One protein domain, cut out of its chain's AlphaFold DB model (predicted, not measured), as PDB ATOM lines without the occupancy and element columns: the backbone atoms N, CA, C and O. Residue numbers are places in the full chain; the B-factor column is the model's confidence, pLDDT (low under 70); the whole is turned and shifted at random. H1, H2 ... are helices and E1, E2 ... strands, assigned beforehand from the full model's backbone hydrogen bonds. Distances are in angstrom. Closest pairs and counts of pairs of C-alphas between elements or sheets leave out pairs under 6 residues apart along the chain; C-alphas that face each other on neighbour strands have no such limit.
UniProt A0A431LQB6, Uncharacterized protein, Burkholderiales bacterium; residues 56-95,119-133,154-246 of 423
ATOM      1  N   VAL A  56      40.175  65.554  72.444       91.44
ATOM      2  CA  VAL A  56      40.543  64.137  72.411       91.44
ATOM      3  C   VAL A  56      41.296  63.837  71.119       91.44
ATOM      4  O   VAL A  56      40.779  64.080  70.026       91.44
ATOM      5  N   ALA A  57      42.501  63.286  71.242       91.25
ATOM      6  CA  ALA A  57      43.281  62.809  70.105       91.25
ATOM      7  C   ALA A  57      42.795  61.420  69.664       91.25
ATOM      8  O   ALA A  57      42.498  61.207  68.490       91.25
ATOM      9  N   GLU A  58      42.625  60.502  70.618       93.31
ATOM     10  CA  GLU A  58      42.188  59.126  70.374       93.31
ATOM     11  C   GLU A  58      41.506  58.519  71.607       93.31
ATOM     12  O   GLU A  58      41.693  58.988  72.729       93.31
ATOM     13  N   GLY A  59      40.700  57.469  71.409       95.00
ATOM     14  CA  GLY A  59      40.126  56.716  72.526       95.00
ATOM     15  C   GLY A  59      39.117  57.513  73.358       95.00
ATOM     16  O   GLY A  59      38.203  58.094  72.772       95.00
ATOM     17  N   LEU A  60      39.239  57.492  74.692       95.75
ATOM     18  CA  LEU A  60      38.421  58.251  75.664       95.75
ATOM     19  C   LEU A  60      36.905  58.217  75.391       95.75
ATOM     20  O   LEU A  60      36.192  59.206  75.570       95.75
ATOM     21  N   SER A  61      36.411  57.088  74.889       94.44
ATOM     22  CA  SER A  61      35.002  56.912  74.549       94.44
ATOM     23  C   SER A  61      34.254  56.432  75.782       94.44
ATOM     24  O   SER A  61      34.734  55.540  76.480       94.44
ATOM     25  N   VAL A  62      33.097  57.033  76.050       95.62
ATOM     26  CA  VAL A  62      32.282  56.726  77.228       95.62
ATOM     27  C   VAL A  62      31.144  55.810  76.813       95.62
ATOM     28  O   VAL A  62      30.409  56.118  75.877       95.62
ATOM     29  N   THR A  63      30.995  54.694  77.512       94.50
ATOM     30  CA  THR A  63      29.920  53.722  77.292       94.50
ATOM     31  C   THR A  63      29.328  53.272  78.621       94.50
ATOM     32  O   THR A  63      29.935  53.446  79.682       94.50
ATOM     33  N   THR A  64      28.116  52.728  78.572       91.69
ATOM     34  CA  THR A  64      27.469  52.121  79.734       91.69
ATOM     35  C   THR A  64      28.092  50.754  80.021       91.69
ATOM     36  O   THR A  64      28.286  49.936  79.124       91.69
ATOM     37  N   GLY A  65      28.435  50.514  81.283       87.56
ATOM     38  CA  GLY A  65      28.752  49.193  81.812       87.56
ATOM     39  C   GLY A  65      27.504  48.518  82.387       87.56
ATOM     40  O   GLY A  65      26.378  48.799  81.986       87.56
ATOM     41  N   SER A  66      27.699  47.618  83.350       85.69
ATOM     42  CA  SER A  66      26.600  47.008  84.105       85.69
ATOM     43  C   SER A  66      26.126  47.927  85.237       85.69
ATOM     44  O   SER A  66      26.941  48.315  86.077       85.69
ATOM     45  N   GLY A  67      24.823  48.218  85.303       86.44
ATOM     46  CA  GLY A  67      24.217  49.019  86.377       86.44
ATOM     47  C   GLY A  67      24.725  50.465  86.395       86.44
ATOM     48  O   GLY A  67      24.681  51.154  85.380       86.44
ATOM     49  N   SER A  68      25.256  50.909  87.536       86.94
ATOM     50  CA  SER A  68      25.793  52.262  87.759       86.94
ATOM     51  C   SER A  68      27.207  52.488  87.209       86.94
ATOM     52  O   SER A  68      27.814  53.524  87.478       86.94
ATOM     53  N   VAL A  69      27.783  51.534  86.473       90.38
ATOM     54  CA  VAL A  69      29.170  51.639  86.004       90.38
ATOM     55  C   VAL A  69      29.238  52.320  84.640       90.38
ATOM     56  O   VAL A  69      28.625  51.863  83.680       90.38
ATOM     57  N   LEU A  70      30.065  53.357  84.518       92.81
ATOM     58  CA  LEU A  70      30.518  53.896  83.237       92.81
ATOM     59  C   LEU A  70      31.878  53.314  82.868       92.81
ATOM     60  O   LEU A  70      32.756  53.156  83.718       92.81
ATOM     61  N   GLN A  71      32.070  53.036  81.585       95.56
ATOM     62  CA  GLN A  71      33.351  52.614  81.035       95.56
ATOM     63  C   GLN A  71      33.918  53.727  80.163       95.56
ATOM     64  O   GLN A  71      33.257  54.189  79.233       95.56
ATOM     65  N   ILE A  72      35.149  54.137  80.453       96.19
ATOM     66  CA  ILE A  72      35.935  55.035  79.613       96.19
ATOM     67  C   ILE A  72      37.041  54.201  78.978       96.19
ATOM     68  O   ILE A  72      37.860  53.604  79.681       96.19
ATOM     69  N   SER A  73      37.053  54.138  77.648       97.06
ATOM     70  CA  SER A  73      38.108  53.436  76.922       97.06
ATOM     71  C   SER A  73      39.456  54.126  77.126       97.06
ATOM     72  O   SER A  73      39.510  55.355  77.220       97.06
ATOM     73  N   ALA A  74      40.541  53.353  77.067       97.44
ATOM     74  CA  ALA A  74      41.892  53.899  76.977       97.44
ATOM     75  C   ALA A  74      41.989  54.979  75.887       97.44
ATOM     76  O   ALA A  74      41.263  54.920  74.884       97.44
ATOM     77  N   GLY A  75      42.852  55.975  76.083       96.38
ATOM     78  CA  GLY A  75      43.044  57.037  75.103       96.38
ATOM     79  C   GLY A  75      43.814  58.250  75.604       96.38
ATOM     80  O   GLY A  75      44.210  58.327  76.766       96.38
ATOM     81  N   LEU A  76      43.959  59.208  74.687       95.31
ATOM     82  CA  LEU A  76      44.783  60.402  74.830       95.31
ATOM     83  C   LEU A  76      43.963  61.669  74.569       95.31
ATOM     84  O   LEU A  76      43.219  61.774  73.585       95.31
ATOM     85  N   GLY A  77      44.149  62.676  75.415       92.81
ATOM     86  CA  GLY A  77      43.552  63.995  75.257       92.81
ATOM     87  C   GLY A  77      44.440  65.109  75.792       92.81
ATOM     88  O   GLY A  77      45.376  64.875  76.550       92.81
ATOM     89  N   VAL A  78      44.130  66.336  75.387       90.38
ATOM     90  CA  VAL A  78      44.818  67.549  75.833       90.38
ATOM     91  C   VAL A  78      43.780  68.526  76.366       90.38
ATOM     92  O   VAL A  78      42.803  68.848  75.681       90.38
ATOM     93  N   THR A  79      43.973  68.992  77.594       85.94
ATOM     94  CA  THR A  79      43.115  69.997  78.224       85.94
ATOM     95  C   THR A  79      43.377  71.387  77.623       85.94
ATOM     96  O   THR A  79      44.412  71.625  76.994       85.94
ATOM     97  N   PRO A  80      42.474  72.359  77.816       79.25
ATOM     98  CA  PRO A  80      42.700  73.742  77.372       79.25
ATOM     99  C   PRO A  80      43.973  74.409  77.915       79.25
ATOM    100  O   PRO A  80      44.535  75.297  77.266       79.25
ATOM    101  N   SER A  81      44.424  74.024  79.109       78.81
ATOM    102  CA  SER A  81      45.663  74.508  79.717       78.81
ATOM    103  C   SER A  81      46.910  73.963  79.018       78.81
ATOM    104  O   SER A  81      47.960  74.607  79.089       78.81
ATOM    105  N   GLY A  82      46.777  72.858  78.279       83.19
ATOM    106  CA  GLY A  82      47.867  72.111  77.660       83.19
ATOM    107  C   GLY A  82      48.275  70.862  78.438       83.19
ATOM    108  O   GLY A  82      49.207  70.182  78.018       83.19
ATOM    109  N   ALA A  83      47.603  70.534  79.541       87.88
ATOM    110  CA  ALA A  83      47.891  69.311  80.273       87.88
ATOM    111  C   ALA A  83      47.443  68.075  79.475       87.88
ATOM    112  O   ALA A  83      46.388  68.061  78.833       87.88
ATOM    113  N   VAL A  84      48.264  67.027  79.508       91.62
ATOM    114  CA  VAL A  84      48.029  65.784  78.769       91.62
ATOM    115  C   VAL A  84      47.305  64.781  79.662       91.62
ATOM    116  O   VAL A  84      47.662  64.585  80.822       91.62
ATOM    117  N   ILE A  85      46.283  64.138  79.107       94.00
ATOM    118  CA  ILE A  85      45.553  63.030  79.716       94.00
ATOM    119  C   ILE A  85      45.858  61.779  78.906       94.00
ATOM    120  O   ILE A  85      45.431  61.692  77.761       94.00
ATOM    121  N   ASP A  86      46.549  60.824  79.517       95.06
ATOM    122  CA  ASP A  86      46.828  59.500  78.961       95.06
ATOM    123  C   ASP A  86      46.377  58.451  79.980       95.06
ATOM    124  O   ASP A  86      46.876  58.413  81.110       95.06
ATOM    125  N   ILE A  87      45.361  57.666  79.620       94.88
ATOM    126  CA  ILE A  87      44.778  56.660  80.508       94.88
ATOM    127  C   ILE A  87      44.569  55.326  79.803       94.88
ATOM    128  O   ILE A  87      44.257  55.256  78.615       94.88
ATOM    129  N   GLY A  88      44.655  54.254  80.592       95.81
ATOM    130  CA  GLY A  88      44.097  52.953  80.235       95.81
ATOM    131  C   GLY A  88      42.567  52.923  80.357       95.81
ATOM    132  O   GLY A  88      41.916  53.948  80.555       95.81
ATOM    133  N   ASN A  89      41.983  51.727  80.267       95.56
ATOM    134  CA  ASN A  89      40.546  51.556  80.490       95.56
ATOM    135  C   ASN A  89      40.187  51.889  81.942       95.56
ATOM    136  O   ASN A  89      40.820  51.389  82.873       95.56
ATOM    137  N   LEU A  90      39.156  52.710  82.122       92.38
ATOM    138  CA  LEU A  90      38.704  53.182  83.423       92.38
ATOM    139  C   LEU A  90      37.232  52.822  83.632       92.38
ATOM    140  O   LEU A  90      36.392  53.053  82.763       92.38
ATOM    141  N   HIS A  91      36.928  52.284  84.808       92.56
ATOM    142  CA  HIS A  91      35.569  52.004  85.256       92.56
ATOM    143  C   HIS A  91      35.205  52.991  86.361       92.56
ATOM    144  O   HIS A  91      35.927  53.103  87.350       92.56
ATOM    145  N   LEU A  92      34.103  53.711  86.182       89.00
ATOM    146  CA  LEU A  92      33.598  54.679  87.148       89.00
ATOM    147  C   LEU A  92      32.278  54.174  87.703       89.00
ATOM    148  O   LEU A  92      31.345  53.954  86.939       89.00
ATOM    149  N   ASP A  93      32.187  54.015  89.017       87.81
ATOM    150  CA  ASP A  93      30.935  53.656  89.675       87.81
ATOM    151  C   ASP A  93      30.176  54.918  90.092       87.81
ATOM    152  O   ASP A  93      30.580  55.628  91.018       87.81
ATOM    153  N   LEU A  94      29.062  55.191  89.416       83.94
ATOM    154  CA  LEU A  94      28.204  56.338  89.691       83.94
ATOM    155  C   LEU A  94      27.529  56.245  91.063       83.94
ATOM    156  O   LEU A  94      27.235  57.278  91.649       83.94
ATOM    157  N   SER A  95      27.336  55.052  91.631       77.94
ATOM    158  CA  SER A  95      26.730  54.920  92.966       77.94
ATOM    159  C   SER A  95      27.601  55.535  94.070       77.94
ATOM    160  O   SER A  95      27.096  55.968  95.105       77.94
ATOM    161  N   LEU A 119      22.409  61.006  92.372       69.75
ATOM    162  CA  LEU A 119      22.829  61.725  91.157       69.75
ATOM    163  C   LEU A 119      21.726  61.828  90.093       69.75
ATOM    164  O   LEU A 119      22.010  61.733  88.904       69.75
ATOM    165  N   ALA A 120      20.461  61.976  90.477       84.56
ATOM    166  CA  ALA A 120      19.397  62.102  89.489       84.56
ATOM    167  C   ALA A 120      19.507  63.458  88.779       84.56
ATOM    168  O   ALA A 120      19.364  64.504  89.416       84.56
ATOM    169  N   GLY A 121      19.724  63.456  87.464       87.44
ATOM    170  CA  GLY A 121      19.827  64.696  86.703       87.44
ATOM    171  C   GLY A 121      20.668  64.602  85.438       87.44
ATOM    172  O   GLY A 121      20.981  63.522  84.938       87.44
ATOM    173  N   LEU A 122      21.004  65.777  84.910       88.19
ATOM    174  CA  LEU A 122      21.809  65.950  83.709       88.19
ATOM    175  C   LEU A 122      23.221  66.396  84.102       88.19
ATOM    176  O   LEU A 122      23.393  67.377  84.828       88.19
ATOM    177  N   TYR A 123      24.231  65.691  83.601       87.88
ATOM    178  CA  TYR A 123      25.625  65.907  83.967       87.88
ATOM    179  C   TYR A 123      26.537  65.930  82.751       87.88
ATOM    180  O   TYR A 123      26.398  65.129  81.829       87.88
ATOM    181  N   LEU A 124      27.531  66.809  82.791       88.38
ATOM    182  CA  LEU A 124      28.689  66.766  81.917       88.38
ATOM    183  C   LEU A 124      29.825  66.022  82.628       88.38
ATOM    184  O   LEU A 124      30.281  66.446  83.689       88.38
ATOM    185  N   LEU A 125      30.288  64.925  82.035       91.56
ATOM    186  CA  LEU A 125      31.445  64.173  82.511       91.56
ATOM    187  C   LEU A 125      32.735  64.800  81.980       91.56
ATOM    188  O   LEU A 125      32.914  64.933  80.764       91.56
ATOM    189  N   THR A 126      33.648  65.131  82.889       90.94
ATOM    190  CA  THR A 126      34.968  65.679  82.572       90.94
ATOM    191  C   THR A 126      36.085  64.845  83.189       90.94
ATOM    192  O   THR A 126      35.899  64.198  84.223       90.94
ATOM    193  N   LEU A 127      37.258  64.865  82.552       92.25
ATOM    194  CA  LEU A 127      38.509  64.386  83.133       92.25
ATOM    195  C   LEU A 127      39.447  65.557  83.421       92.25
ATOM    196  O   LEU A 127      39.596  66.452  82.593       92.25
ATOM    197  N   THR A 128      40.117  65.503  84.567       89.88
ATOM    198  CA  THR A 128      41.150  66.461  84.970       89.88
ATOM    199  C   THR A 128      42.434  65.711  85.318       89.88
ATOM    200  O   THR A 128      42.367  64.777  86.123       89.88
ATOM    201  N   PRO A 129      43.598  66.091  84.766       89.81
ATOM    202  CA  PRO A 129      44.872  65.510  85.160       89.81
ATOM    203  C   PRO A 129      45.231  65.951  86.581       89.81
ATOM    204  O   PRO A 129      45.053  67.106  86.969       89.81
ATOM    205  N   VAL A 130      45.704  65.008  87.388       87.25
ATOM    206  CA  VAL A 130      46.083  65.217  88.787       87.25
ATOM    207  C   VAL A 130      47.292  64.353  89.129       87.25
ATOM    208  O   VAL A 130      47.565  63.360  88.466       87.25
ATOM    209  N   TRP A 131      47.991  64.687  90.209       83.81
ATOM    210  CA  TRP A 131      49.064  63.851  90.743       83.81
ATOM    211  C   TRP A 131      48.561  63.052  91.943       83.81
ATOM    212  O   TRP A 131      47.955  63.605  92.866       83.81
ATOM    213  N   ALA A 132      48.803  61.743  91.929       82.38
ATOM    214  CA  ALA A 132      48.478  60.853  93.036       82.38
ATOM    215  C   ALA A 132      49.755  60.445  93.775       82.38
ATOM    216  O   ALA A 132      50.707  59.953  93.173       82.38
ATOM    217  N   GLY A 133      49.769  60.632  95.095       82.00
ATOM    218  CA  GLY A 133      50.858  60.160  95.944       82.00
ATOM    219  C   GLY A 133      50.822  58.645  96.124       82.00
ATOM    220  O   GLY A 133      49.757  58.080  96.370       82.00
ATOM    221  N   PRO A 154      51.311  60.307  87.636       87.38
ATOM    222  CA  PRO A 154      50.226  60.891  86.864       87.38
ATOM    223  C   PRO A 154      48.930  60.112  87.095       87.38
ATOM    224  O   PRO A 154      48.920  58.880  87.131       87.38
ATOM    225  N   ALA A 155      47.838  60.835  87.280       88.69
ATOM    226  CA  ALA A 155      46.515  60.285  87.498       88.69
ATOM    227  C   ALA A 155      45.458  61.198  86.870       88.69
ATOM    228  O   ALA A 155      45.730  62.324  86.454       88.69
ATOM    229  N   VAL A 156      44.221  60.713  86.827       90.56
ATOM    230  CA  VAL A 156      43.072  61.507  86.398       90.56
ATOM    231  C   VAL A 156      41.999  61.515  87.465       90.56
ATOM    232  O   VAL A 156      41.824  60.556  88.218       90.56
ATOM    233  N   ARG A 157      41.248  62.607  87.505       89.75
ATOM    234  CA  ARG A 157      40.027  62.735  88.283       89.75
ATOM    235  C   ARG A 157      38.861  62.869  87.322       89.75
ATOM    236  O   ARG A 157      38.843  63.792  86.515       89.75
ATOM    237  N   ALA A 158      37.898  61.964  87.431       88.94
ATOM    238  CA  ALA A 158      36.611  62.126  86.777       88.94
ATOM    239  C   ALA A 158      35.703  63.005  87.641       88.94
ATOM    240  O   ALA A 158      35.645  62.829  88.860       88.94
ATOM    241  N   ARG A 159      34.996  63.945  87.015       85.62
ATOM    242  CA  ARG A 159      34.025  64.810  87.685       85.62
ATOM    243  C   ARG A 159      32.729  64.850  86.891       85.62
ATOM    244  O   ARG A 159      32.742  64.932  85.666       85.62
ATOM    245  N   LEU A 160      31.615  64.824  87.613       85.19
ATOM    246  CA  LEU A 160      30.296  65.129  87.075       85.19
ATOM    247  C   LEU A 160      29.970  66.589  87.389       85.19
ATOM    248  O   LEU A 160      29.901  66.984  88.553       85.19
ATOM    249  N   VAL A 161      29.796  67.394  86.346       82.69
ATOM    250  CA  VAL A 161      29.326  68.776  86.452       82.69
ATOM    251  C   VAL A 161      27.833  68.768  86.171       82.69
ATOM    252  O   VAL A 161      27.420  68.484  85.051       82.69
ATOM    253  N   GLU A 162      27.019  69.036  87.187       83.50
ATOM    254  CA  GLU A 162      25.568  69.133  87.021       83.50
ATOM    255  C   GLU A 162      25.225  70.328  86.137       83.50
ATOM    256  O   GLU A 162      25.716  71.437  86.372       83.50
ATOM    257  N   VAL A 163      24.392  70.100  85.124       82.81
ATOM    258  CA  VAL A 163      24.005  71.125  84.156       82.81
ATOM    259  C   VAL A 163      22.493  71.240  84.037       82.81
ATOM    260  O   VAL A 163      21.767  70.250  84.057       82.81
ATOM    261  N   GLN A 164      22.016  72.471  83.882       81.44
ATOM    262  CA  GLN A 164      20.612  72.785  83.668       81.44
ATOM    263  C   GLN A 164      20.405  73.369  82.269       81.44
ATOM    264  O   GLN A 164      21.160  74.259  81.857       81.44
ATOM    265  N   PRO A 165      19.393  72.888  81.525       78.25
ATOM    266  CA  PRO A 165      19.017  73.494  80.260       78.25
ATOM    267  C   PRO A 165      18.416  74.894  80.477       78.25
ATOM    268  O   PRO A 165      17.811  75.158  81.516       78.25
ATOM    269  N   PRO A 166      18.536  75.794  79.487       65.94
ATOM    270  CA  PRO A 166      18.029  77.167  79.582       65.94
ATOM    271  C   PRO A 166      16.492  77.262  79.631       65.94
ATOM    272  O   PRO A 166      15.957  78.288  80.042       65.94
ATOM    273  N   ALA A 167      15.781  76.224  79.185       70.81
ATOM    274  CA  ALA A 167      14.325  76.141  79.173       70.81
ATOM    275  C   ALA A 167      13.875  74.692  79.406       70.81
ATOM    276  O   ALA A 167      14.678  73.763  79.302       70.81
ATOM    277  N   ALA A 168      12.585  74.494  79.693       69.50
ATOM    278  CA  ALA A 168      11.990  73.164  79.691       69.50
ATOM    279  C   ALA A 168      12.066  72.586  78.269       69.50
ATOM    280  O   ALA A 168      11.413  73.090  77.356       69.50
ATOM    281  N   LEU A 169      12.908  71.569  78.092       78.19
ATOM    282  CA  LEU A 169      13.097  70.883  76.818       78.19
ATOM    283  C   LEU A 169      12.041  69.787  76.661       78.19
ATOM    284  O   LEU A 169      11.625  69.172  77.646       78.19
ATOM    285  N   GLY A 170      11.618  69.533  75.423       78.88
ATOM    286  CA  GLY A 170      10.801  68.362  75.118       78.88
ATOM    287  C   GLY A 170      11.589  67.085  75.402       78.88
ATOM    288  O   GLY A 170      12.788  67.034  75.133       78.88
ATOM    289  N   ALA A 171      10.931  66.053  75.937       78.25
ATOM    290  CA  ALA A 171      11.591  64.783  76.253       78.25
ATOM    291  C   ALA A 171      12.285  64.176  75.019       78.25
ATOM    292  O   ALA A 171      13.408  63.692  75.125       78.25
ATOM    293  N   ASP A 172      11.657  64.303  73.848       81.19
ATOM    294  CA  ASP A 172      12.169  63.747  72.593       81.19
ATOM    295  C   ASP A 172      13.255  64.629  71.952       81.19
ATOM    296  O   ASP A 172      14.192  64.118  71.344       81.19
ATOM    297  N   SER A 173      13.187  65.958  72.113       86.50
ATOM    298  CA  SER A 173      14.148  66.911  71.525       86.50
ATOM    299  C   SER A 173      15.354  67.210  72.414       86.50
ATOM    300  O   SER A 173      16.302  67.869  71.972       86.50
ATOM    301  N   VAL A 174      15.351  66.710  73.655       86.88
ATOM    302  CA  VAL A 174      16.315  67.069  74.697       86.88
ATOM    303  C   VAL A 174      17.760  66.932  74.219       86.88
ATOM    304  O   VAL A 174      18.543  67.863  74.366       86.88
ATOM    305  N   ARG A 175      18.125  65.827  73.560       88.06
ATOM    306  CA  ARG A 175      19.513  65.583  73.130       88.06
ATOM    307  C   ARG A 175      19.958  66.550  72.031       88.06
ATOM    308  O   ARG A 175      21.064  67.080  72.092       88.06
ATOM    309  N   ASN A 176      19.088  66.823  71.057       89.12
ATOM    310  CA  ASN A 176      19.377  67.748  69.958       89.12
ATOM    311  C   ASN A 176      19.516  69.194  70.462       89.12
ATOM    312  O   ASN A 176      20.456  69.897  70.090       89.12
ATOM    313  N   GLU A 177      18.625  69.621  71.355       86.88
ATOM    314  CA  GLU A 177      18.674  70.961  71.940       86.88
ATOM    315  C   GLU A 177      19.864  71.137  72.893       86.88
ATOM    316  O   GLU A 177      20.532  72.170  72.846       86.88
ATOM    317  N   LEU A 178      20.199  70.121  73.697       86.56
ATOM    318  CA  LEU A 178      21.381  70.133  74.564       86.56
ATOM    319  C   LEU A 178      22.689  70.180  73.767       86.56
ATOM    320  O   LEU A 178      23.606  70.911  74.145       86.56
ATOM    321  N   ALA A 179      22.773  69.452  72.648       87.00
ATOM    322  CA  ALA A 179      23.923  69.525  71.753       87.00
ATOM    323  C   ALA A 179      24.119  70.958  71.241       87.00
ATOM    324  O   ALA A 179      25.208  71.517  71.370       87.00
ATOM    325  N   VAL A 180      23.055  71.601  70.746       82.25
ATOM    326  CA  VAL A 180      23.123  73.003  70.310       82.25
ATOM    327  C   VAL A 180      23.452  73.941  71.470       82.25
ATOM    328  O   VAL A 180      24.251  74.853  71.272       82.25
ATOM    329  N   ALA A 181      22.929  73.711  72.676       80.12
ATOM    330  CA  ALA A 181      23.243  74.523  73.854       80.12
ATOM    331  C   ALA A 181      24.730  74.439  74.260       80.12
ATOM    332  O   ALA A 181      25.302  75.442  74.687       80.12
ATOM    333  N   LEU A 182      25.381  73.283  74.083       78.94
ATOM    334  CA  LEU A 182      26.829  73.117  74.293       78.94
ATOM    335  C   LEU A 182      27.681  73.784  73.199       78.94
ATOM    336  O   LEU A 182      28.795  74.240  73.475       78.94
ATOM    337  N   LEU A 183      27.168  73.818  71.966       73.50
ATOM    338  CA  LEU A 183      27.874  74.265  70.759       73.50
ATOM    339  C   LEU A 183      27.660  75.755  70.426       73.50
ATOM    340  O   LEU A 183      28.518  76.389  69.819       73.50
ATOM    341  N   SER A 184      26.514  76.331  70.795       62.22
ATOM    342  CA  SER A 184      26.075  77.657  70.348       62.22
ATOM    343  C   SER A 184      26.035  78.673  71.492       62.22
ATOM    344  O   SER A 184      25.182  78.628  72.377       62.22
ATOM    345  N   PRO A 185      26.919  79.675  71.474       47.72
ATOM    346  CA  PRO A 185      26.904  80.754  72.442       47.72
ATOM    347  C   PRO A 185      25.675  81.610  72.331       47.72
ATOM    348  O   PRO A 185      25.305  82.073  71.256       47.72
ATOM    349  N   GLY A 186      25.109  81.865  73.497       49.16
ATOM    350  CA  GLY A 186      23.868  82.604  73.640       49.16
ATOM    351  C   GLY A 186      22.831  81.771  74.372       49.16
ATOM    352  O   GLY A 186      22.238  82.296  75.308       49.16
ATOM    353  N   GLN A 187      22.731  80.477  74.053       54.50
ATOM    354  CA  GLN A 187      21.673  79.569  74.519       54.50
ATOM    355  C   GLN A 187      22.169  78.534  75.552       54.50
ATOM    356  O   GLN A 187      21.593  77.464  75.691       54.50
ATOM    357  N   GLY A 188      23.274  78.843  76.239       62.72
ATOM    358  CA  GLY A 188      24.103  77.864  76.946       62.72
ATOM    359  C   GLY A 188      23.430  77.138  78.110       62.72
ATOM    360  O   GLY A 188      22.619  77.718  78.833       62.72
ATOM    361  N   LEU A 189      23.859  75.891  78.314       72.00
ATOM    362  CA  LEU A 189      23.665  75.167  79.567       72.00
ATOM    363  C   LEU A 189      24.270  75.957  80.723       72.00
ATOM    364  O   LEU A 189      25.255  76.669  80.533       72.00
ATOM    365  N   THR A 190      23.729  75.821  81.925       72.69
ATOM    366  CA  THR A 190      24.308  76.426  83.129       72.69
ATOM    367  C   THR A 190      24.740  75.347  84.110       72.69
ATOM    368  O   THR A 190      24.017  74.385  84.338       72.69
ATOM    369  N   ALA A 191      25.935  75.484  84.680       68.56
ATOM    370  CA  ALA A 191      26.407  74.629  85.757       68.56
ATOM    371  C   ALA A 191      25.670  74.975  87.052       68.56
ATOM    372  O   ALA A 191      25.420  76.148  87.341       68.56
ATOM    373  N   VAL A 192      25.380  73.962  87.858       67.06
ATOM    374  CA  VAL A 192      24.814  74.112  89.204       67.06
ATOM    375  C   VAL A 192      25.941  73.969  90.235       67.06
ATOM    376  O   VAL A 192      26.775  73.074  90.077       67.06
ATOM    377  N   PRO A 193      25.999  74.800  91.298       60.81
ATOM    378  CA  PRO A 193      25.058  75.860  91.689       60.81
ATOM    379  C   PRO A 193      25.381  77.251  91.120       60.81
ATOM    380  O   PRO A 193      24.547  78.147  91.212       60.81
ATOM    381  N   ASP A 194      26.559  77.442  90.525       61.09
ATOM    382  CA  ASP A 194      27.102  78.772  90.213       61.09
ATOM    383  C   ASP A 194      26.406  79.478  89.033       61.09
ATOM    384  O   ASP A 194      26.744  80.609  88.687       61.09
ATOM    385  N   THR A 195      25.429  78.825  88.386       66.25
ATOM    386  CA  THR A 195      24.690  79.275  87.184       66.25
ATOM    387  C   THR A 195      25.592  79.663  86.006       66.25
ATOM    388  O   THR A 195      25.165  80.284  85.029       66.25
ATOM    389  N   ALA A 196      26.862  79.272  86.080       67.44
ATOM    390  CA  ALA A 196      27.884  79.589  85.111       67.44
ATOM    391  C   ALA A 196      27.597  78.886  83.788       67.44
ATOM    392  O   ALA A 196      27.326  77.690  83.765       67.44
ATOM    393  N   ARG A 197      27.687  79.603  82.668       69.00
ATOM    394  CA  ARG A 197      27.400  79.014  81.355       69.00
ATOM    395  C   ARG A 197      28.396  77.908  81.017       69.00
ATOM    396  O   ARG A 197      29.562  78.195  80.795       69.00
ATOM    397  N   VAL A 198      27.945  76.674  80.886       69.44
ATOM    398  CA  VAL A 198      28.737  75.567  80.361       69.44
ATOM    399  C   VAL A 198      28.664  75.601  78.846       69.44
ATOM    400  O   VAL A 198      27.596  75.648  78.240       69.44
ATOM    401  N   GLY A 199      29.830  75.611  78.227       64.94
ATOM    402  CA  GLY A 199      29.978  75.550  76.789       64.94
ATOM    403  C   GLY A 199      31.420  75.231  76.467       64.94
ATOM    404  O   GLY A 199      32.281  75.206  77.351       64.94
ATOM    405  N   TRP A 200      31.690  74.985  75.196       62.50
ATOM    406  CA  TRP A 200      33.057  74.722  74.802       62.50
ATOM    407  C   TRP A 200      33.913  75.994  74.911       62.50
ATOM    408  O   TRP A 200      33.536  77.077  74.447       62.50
ATOM    409  N   TRP A 201      35.067  75.869  75.574       56.31
ATOM    410  CA  TRP A 201      35.932  76.986  75.987       56.31
ATOM    411  C   TRP A 201      36.364  77.889  74.828       56.31
ATOM    412  O   TRP A 201      36.594  79.084  75.030       56.31
ATOM    413  N   MET A 202      36.452  77.340  73.611       52.28
ATOM    414  CA  MET A 202      36.942  78.052  72.433       52.28
ATOM    415  C   MET A 202      36.101  79.295  72.107       52.28
ATOM    416  O   MET A 202      36.656  80.332  71.753       52.28
ATOM    417  N   ARG A 203      34.778  79.263  72.313       50.53
ATOM    418  CA  ARG A 203      33.905  80.413  72.005       50.53
ATOM    419  C   ARG A 203      33.690  81.353  73.196       50.53
ATOM    420  O   ARG A 203      33.311  82.506  72.999       50.53
ATOM    421  N   GLN A 204      33.959  80.904  74.423       48.12
ATOM    422  CA  GLN A 204      33.711  81.700  75.632       48.12
ATOM    423  C   GLN A 204      34.796  82.740  75.916       48.12
ATOM    424  O   GLN A 204      34.474  83.842  76.354       48.12
ATOM    425  N   ARG A 205      36.055  82.452  75.563       43.69
ATOM    426  CA  ARG A 205      37.173  83.402  75.715       43.69
ATOM    427  C   ARG A 205      37.057  84.630  74.794       43.69
ATOM    428  O   ARG A 205      37.662  85.663  75.052       43.69
ATOM    429  N   ILE A 206      36.262  84.516  73.731       42.25
ATOM    430  CA  ILE A 206      36.144  85.500  72.642       42.25
ATOM    431  C   ILE A 206      34.981  86.477  72.863       42.25
ATOM    432  O   ILE A 206      34.984  87.587  72.336       42.25
ATOM    433  N   GLY A 207      34.010  86.121  73.709       43.06
ATOM    434  CA  GLY A 207      32.921  87.017  74.109       43.06
ATOM    435  C   GLY A 207      33.326  88.115  75.101       43.06
ATOM    436  O   GLY A 207      32.444  88.779  75.636       43.06
ATOM    437  N   GLY A 208      34.623  88.278  75.401       38.75
ATOM    438  CA  GLY A 208      35.113  89.185  76.446       38.75
ATOM    439  C   GLY A 208      34.775  88.741  77.876       38.75
ATOM    440  O   GLY A 208      34.976  89.504  78.815       38.75
ATOM    441  N   GLY A 209      34.253  87.523  78.051       36.00
ATOM    442  CA  GLY A 209      33.949  86.941  79.353       36.00
ATOM    443  C   GLY A 209      35.127  86.135  79.889       36.00
ATOM    444  O   GLY A 209      35.819  85.451  79.134       36.00
ATOM    445  N   ALA A 210      35.342  86.205  81.203       36.00
ATOM    446  CA  ALA A 210      36.186  85.264  81.931       36.00
ATOM    447  C   ALA A 210      35.826  83.808  81.565       36.00
ATOM    448  O   ALA A 210      34.695  83.541  81.152       36.00
ATOM    449  N   ALA A 211      36.786  82.882  81.717       42.50
ATOM    450  CA  ALA A 211      36.535  81.439  81.632       42.50
ATOM    451  C   ALA A 211      35.199  81.119  82.314       42.50
ATOM    452  O   ALA A 211      34.975  81.617  83.422       42.50
ATOM    453  N   ALA A 212      34.292  80.384  81.658       41.25
ATOM    454  CA  ALA A 212      33.027  80.101  82.315       41.25
ATOM    455  C   ALA A 212      33.296  79.436  83.662       41.25
ATOM    456  O   ALA A 212      33.981  78.415  83.695       41.25
ATOM    457  N   PRO A 213      32.721  79.958  84.755       46.78
ATOM    458  CA  PRO A 213      32.996  79.431  86.085       46.78
ATOM    459  C   PRO A 213      32.630  77.945  86.275       46.78
ATOM    460  O   PRO A 213      33.014  77.358  87.277       46.78
ATOM    461  N   GLY A 214      31.913  77.321  85.328       56.53
ATOM    462  CA  GLY A 214      31.513  75.916  85.394       56.53
ATOM    463  C   GLY A 214      32.570  74.909  84.922       56.53
ATOM    464  O   GLY A 214      32.534  73.773  85.384       56.53
ATOM    465  N   LEU A 215      33.492  75.302  84.029       69.12
ATOM    466  CA  LEU A 215      34.581  74.451  83.533       69.12
ATOM    467  C   LEU A 215      35.916  75.196  83.567       69.12
ATOM    468  O   LEU A 215      36.070  76.279  83.003       69.12
ATOM    469  N   THR A 216      36.906  74.585  84.200       73.31
ATOM    470  CA  THR A 216      38.279  75.080  84.279       73.31
ATOM    471  C   THR A 216      39.082  74.709  83.031       73.31
ATOM    472  O   THR A 216      38.722  73.811  82.271       73.31
ATOM    473  N   ALA A 217      40.225  75.373  82.827       77.00
ATOM    474  CA  ALA A 217      41.142  75.049  81.733       77.00
ATOM    475  C   ALA A 217      41.807  73.662  81.871       77.00
ATOM    476  O   ALA A 217      42.448  73.209  80.931       77.00
ATOM    477  N   GLU A 218      41.648  72.992  83.013       81.50
ATOM    478  CA  GLU A 218      42.178  71.648  83.267       81.50
ATOM    479  C   GLU A 218      41.148  70.541  82.993       81.50
ATOM    480  O   GLU A 218      41.463  69.361  83.107       81.50
ATOM    481  N   GLU A 219      39.902  70.887  82.663       82.75
ATOM    482  CA  GLU A 219      38.831  69.913  82.453       82.75
ATOM    483  C   GLU A 219      38.657  69.579  80.968       82.75
ATOM    484  O   GLU A 219      38.477  70.460  80.125       82.75
ATOM    485  N   LEU A 220      38.668  68.281  80.657       88.56
ATOM    486  CA  LEU A 220      38.395  67.719  79.337       88.56
ATOM    487  C   LEU A 220      37.010  67.035  79.321       88.56
ATOM    488  O   LEU A 220      36.866  65.952  79.889       88.56
ATOM    489  N   PRO A 221      35.986  67.635  78.686       89.94
ATOM    490  CA  PRO A 221      34.655  67.066  78.525       89.94
ATOM    491  C   PRO A 221      34.661  65.831  77.632       89.94
ATOM    492  O   PRO A 221      35.226  65.850  76.536       89.94
ATOM    493  N   LEU A 222      33.978  64.780  78.087       92.62
ATOM    494  CA  LEU A 222      33.883  63.508  77.372       92.62
ATOM    495  C   LEU A 222      32.462  63.160  76.936       92.62
ATOM    496  O   LEU A 222      32.273  62.662  75.830       92.62
ATOM    497  N   ALA A 223      31.466  63.380  77.795       92.50
ATOM    498  CA  ALA A 223      30.092  62.978  77.508       92.50
ATOM    499  C   ALA A 223      29.079  63.787  78.313       92.50
ATOM    500  O   ALA A 223      29.342  64.175  79.452       92.50
ATOM    501  N   LEU A 224      27.905  63.977  77.722       91.50
ATOM    502  CA  LEU A 224      26.705  64.402  78.422       91.50
ATOM    503  C   LEU A 224      25.908  63.161  78.840       91.50
ATOM    504  O   LEU A 224      25.753  62.224  78.057       91.50
ATOM    505  N   LEU A 225      25.436  63.144  80.079       91.00
ATOM    506  CA  LEU A 225      24.811  61.988  80.711       91.00
ATOM    507  C   LEU A 225      23.502  62.415  81.358       91.00
ATOM    508  O   LEU A 225      23.486  63.391  82.110       91.00
ATOM    509  N   GLN A 226      22.436  61.653  81.135       90.19
ATOM    510  CA  GLN A 226      21.271  61.703  82.011       90.19
ATOM    511  C   GLN A 226      21.301  60.489  82.934       90.19
ATOM    512  O   GLN A 226      21.411  59.360  82.463       90.19
ATOM    513  N   ILE A 227      21.230  60.733  84.237       90.12
ATOM    514  CA  ILE A 227      21.327  59.716  85.284       90.12
ATOM    515  C   ILE A 227      20.007  59.696  86.060       90.12
ATOM    516  O   ILE A 227      19.410  60.748  86.314       90.12
ATOM    517  N   ASP A 228      19.526  58.504  86.400       89.06
ATOM    518  CA  ASP A 228      18.297  58.321  87.169       89.06
ATOM    519  C   ASP A 228      18.523  58.360  88.697       89.06
ATOM    520  O   ASP A 228      19.628  58.556  89.203       89.06
ATOM    521  N   ALA A 229      17.452  58.158  89.470       85.75
ATOM    522  CA  ALA A 229      17.518  58.128  90.935       85.75
ATOM    523  C   ALA A 229      18.290  56.927  91.516       85.75
ATOM    524  O   ALA A 229      18.584  56.926  92.711       85.75
ATOM    525  N   ARG A 230      18.613  55.917  90.701       85.00
ATOM    526  CA  ARG A 230      19.393  54.727  91.069       85.00
ATOM    527  C   ARG A 230      20.858  54.832  90.637       85.00
ATOM    528  O   ARG A 230      21.593  53.862  90.790       85.00
ATOM    529  N   ALA A 231      21.282  56.001  90.152       84.88
ATOM    530  CA  ALA A 231      22.602  56.232  89.576       84.88
ATOM    531  C   ALA A 231      22.878  55.399  88.308       84.88
ATOM    532  O   ALA A 231      24.036  55.154  87.967       84.88
ATOM    533  N   GLU A 232      21.833  54.982  87.590       89.50
ATOM    534  CA  GLU A 232      21.956  54.316  86.297       89.50
ATOM    535  C   GLU A 232      21.895  55.349  85.156       89.50
ATOM    536  O   GLU A 232      21.059  56.262  85.172       89.50
ATOM    537  N   PRO A 233      22.786  55.250  84.155       90.12
ATOM    538  CA  PRO A 233      22.763  56.134  82.996       90.12
ATOM    539  C   PRO A 233      21.562  55.809  82.095       90.12
ATOM    540  O   PRO A 233      21.510  54.752  81.473       90.12
ATOM    541  N   LEU A 234      20.620  56.749  81.978       89.44
ATOM    542  CA  LEU A 234      19.475  56.663  81.065       89.44
ATOM    543  C   LEU A 234      19.911  56.803  79.604       89.44
ATOM    544  O   LEU A 234      19.428  56.084  78.735       89.44
ATOM    545  N   TRP A 235      20.837  57.723  79.329       89.69
ATOM    546  CA  TRP A 235      21.508  57.826  78.036       89.69
ATOM    547  C   TRP A 235      22.852  58.535  78.165       89.69
ATOM    548  O   TRP A 235      23.105  59.293  79.105       89.69
ATOM    549  N   ILE A 236      23.706  58.299  77.168       91.62
ATOM    550  CA  ILE A 236      25.035  58.891  77.033       91.62
ATOM    551  C   ILE A 236      25.129  59.550  75.665       91.62
ATOM    552  O   ILE A 236      24.858  58.923  74.643       91.62
ATOM    553  N   ASP A 237      25.509  60.820  75.627       90.88
ATOM    554  CA  ASP A 237      25.811  61.544  74.400       90.88
ATOM    555  C   ASP A 237      27.275  61.994  74.409       90.88
ATOM    556  O   ASP A 237      27.642  63.005  75.010       90.88
ATOM    557  N   THR A 238      28.128  61.214  73.746       91.44
ATOM    558  CA  THR A 238      29.543  61.552  73.574       91.44
ATOM    559  C   THR A 238      29.739  62.657  72.547       91.44
ATOM    560  O   THR A 238      30.549  63.549  72.768       91.44
ATOM    561  N   ASP A 239      29.005  62.635  71.434       87.44
ATOM    562  CA  ASP A 239      29.254  63.526  70.294       87.44
ATOM    563  C   ASP A 239      28.913  64.989  70.612       87.44
ATOM    564  O   ASP A 239      29.586  65.916  70.159       87.44
ATOM    565  N   SER A 240      27.919  65.217  71.472       84.31
ATOM    566  CA  SER A 240      27.549  66.545  71.968       84.31
ATOM    567  C   SER A 240      28.643  67.217  72.804       84.31
ATOM    568  O   SER A 240      28.788  68.437  72.725       84.31
ATOM    569  N   ALA A 241      29.458  66.462  73.548       85.88
ATOM    570  CA  ALA A 241      30.436  66.996  74.505       85.88
ATOM    571  C   ALA A 241      31.896  66.819  74.056       85.88
ATOM    572  O   ALA A 241      32.701  67.747  74.159       85.88
ATOM    573  N   ARG A 242      32.236  65.637  73.537       87.38
ATOM    574  CA  ARG A 242      33.580  65.279  73.091       87.38
ATOM    575  C   ARG A 242      33.957  66.065  71.846       87.38
ATOM    576  O   ARG A 242      33.191  66.160  70.886       87.38
ATOM    577  N   ARG A 243      35.189  66.562  71.807       83.81
ATOM    578  CA  ARG A 243      35.764  67.172  70.603       83.81
ATOM    579  C   ARG A 243      37.049  66.488  70.220       83.81
ATOM    580  O   ARG A 243      37.798  66.036  71.083       83.81
ATOM    581  N   ARG A 244      37.292  66.432  68.915       85.69
ATOM    582  CA  ARG A 244      38.607  66.076  68.396       85.69
ATOM    583  C   ARG A 244      39.587  67.188  68.720       85.69
ATOM    584  O   ARG A 244      39.184  68.339  68.884       85.69
ATOM    585  N   LEU A 245      40.858  66.820  68.796       81.69
ATOM    586  CA  LEU A 245      41.943  67.769  68.959       81.69
ATOM    587  C   LEU A 245      41.843  68.865  67.890       81.69
ATOM    588  O   LEU A 245      41.861  68.581  66.691       81.69
ATOM    589  N   ALA A 246      41.712  70.107  68.339       72.44
ATOM    590  CA  ALA A 246      41.688  71.281  67.483       72.44
ATOM    591  C   ALA A 246      42.528  72.393  68.126       72.44
ATOM    592  O   ALA A 246      42.513  72.511  69.358       72.44
TER     593      ALA A 246
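Overview. This is residues 56 to 95, 119 to 133 and 154 to 246 of the 423 residues of an uncharacterized protein of Burkholderiales bacterium (UniProt A0A431LQB6). A strongly twisted, curled five-strand sheet, built on the long paired strands E7 and E8, forms the body, with the small sheet E2 E3 E6 partly face to face with it, the strands crossed. The third sheet, E1 E4 E5, joined to the second by sharp chain turns, sits toward the E7 and E8 end holding residues 129 and 156, while H1 packs with H3 beside E9, E10 and E11. The printed part has 148 residues with three named helices and eleven strands, in the order E1 to E8, H1, E9, H2, E10, E11, H3; the class is mixed. The sheets, E9 E8 E7 E10 E11, E2 E3 E6 and E1 E4 E5, are antiparallel. It is compact, with a radius of gyration of the C-alphas of 14.7 A and spans of 39 by 37 by 25 A.

Arrangement. E7, residues 121 to 133, bends by 65 degrees at residue 129 and pairs with E8, residues 154 to 164 (N 126 to O 159, 2.9 A). On its other side is E10, residues 220 to 227 (N 123 to O 225, 2.8 A), which makes a hairpin with edge strand E11, residues 233 to 237 (N 234 to O 226, 2.8 A). Edge strand E9, residues 189 to 191, pairs with E8 (N 164 to O 190, 2.8 A). E2, residues 62 to 64, and E3, residues 69 to 72, form a hairpin (N 63 to O 71, 2.9 A), and E3 pairs with E6, residues 90 to 93 (N 70 to O 92, 2.8 A). This sheet and the large one make a sandwich, two sheets face to face, with strands at 47 degrees. E3 runs on at 72 degrees into E4, residues 75 to 78, which forms a hairpin with E5, residues 84 to 87 (N 77 to O 85, 2.8 A), and pairs with E1, residues 56 to 58 (N 57 to O 76, 2.9 A). The closest C-alphas of E5 and E7, Ile 85 and Pro 129, are 6.0 A apart. H1, residues 174 to 183, is on the large sheet at a height of 6.5 A, making two layers, a helix on one face of a sheet. It touches H3, residues 238 to 241, with C-alphas of Ala 179 and Ser 240 4.7 A apart. H3 is at the sheet's level; H2, residues 201 to 204, is on no sheet. Every O i to N i+4 pair of H1 is within hydrogen-bond range; H2 and H3 are too short for one.

Along the chain. E1 begins at C-alpha 56 (40.543, 64.137, 72.411). E7 measures 32.7 A, E8 32.1 A, E10 19.8 A and H1 14.2 A. H3 ends at C-alpha 241 (30.436, 66.996, 74.505).

Size, cuts and confidence. Gly 133 and Gly 170 have the farthest C-alphas, 45.9 A apart. The printed part has two cuts: across the first, where 23 residues are not printed, the C-alphas of residues 95 and 119 are 8.0 A apart, and across the second, where 20 residues are not printed, the C-alphas of residues 133 and 154 are 9.1 A apart. H2 to E10 is a long link. The mean pLDDT of the printed part is 80.3; residues 119, 166, 168, 184 to 188 and 191 to 215 are under 70.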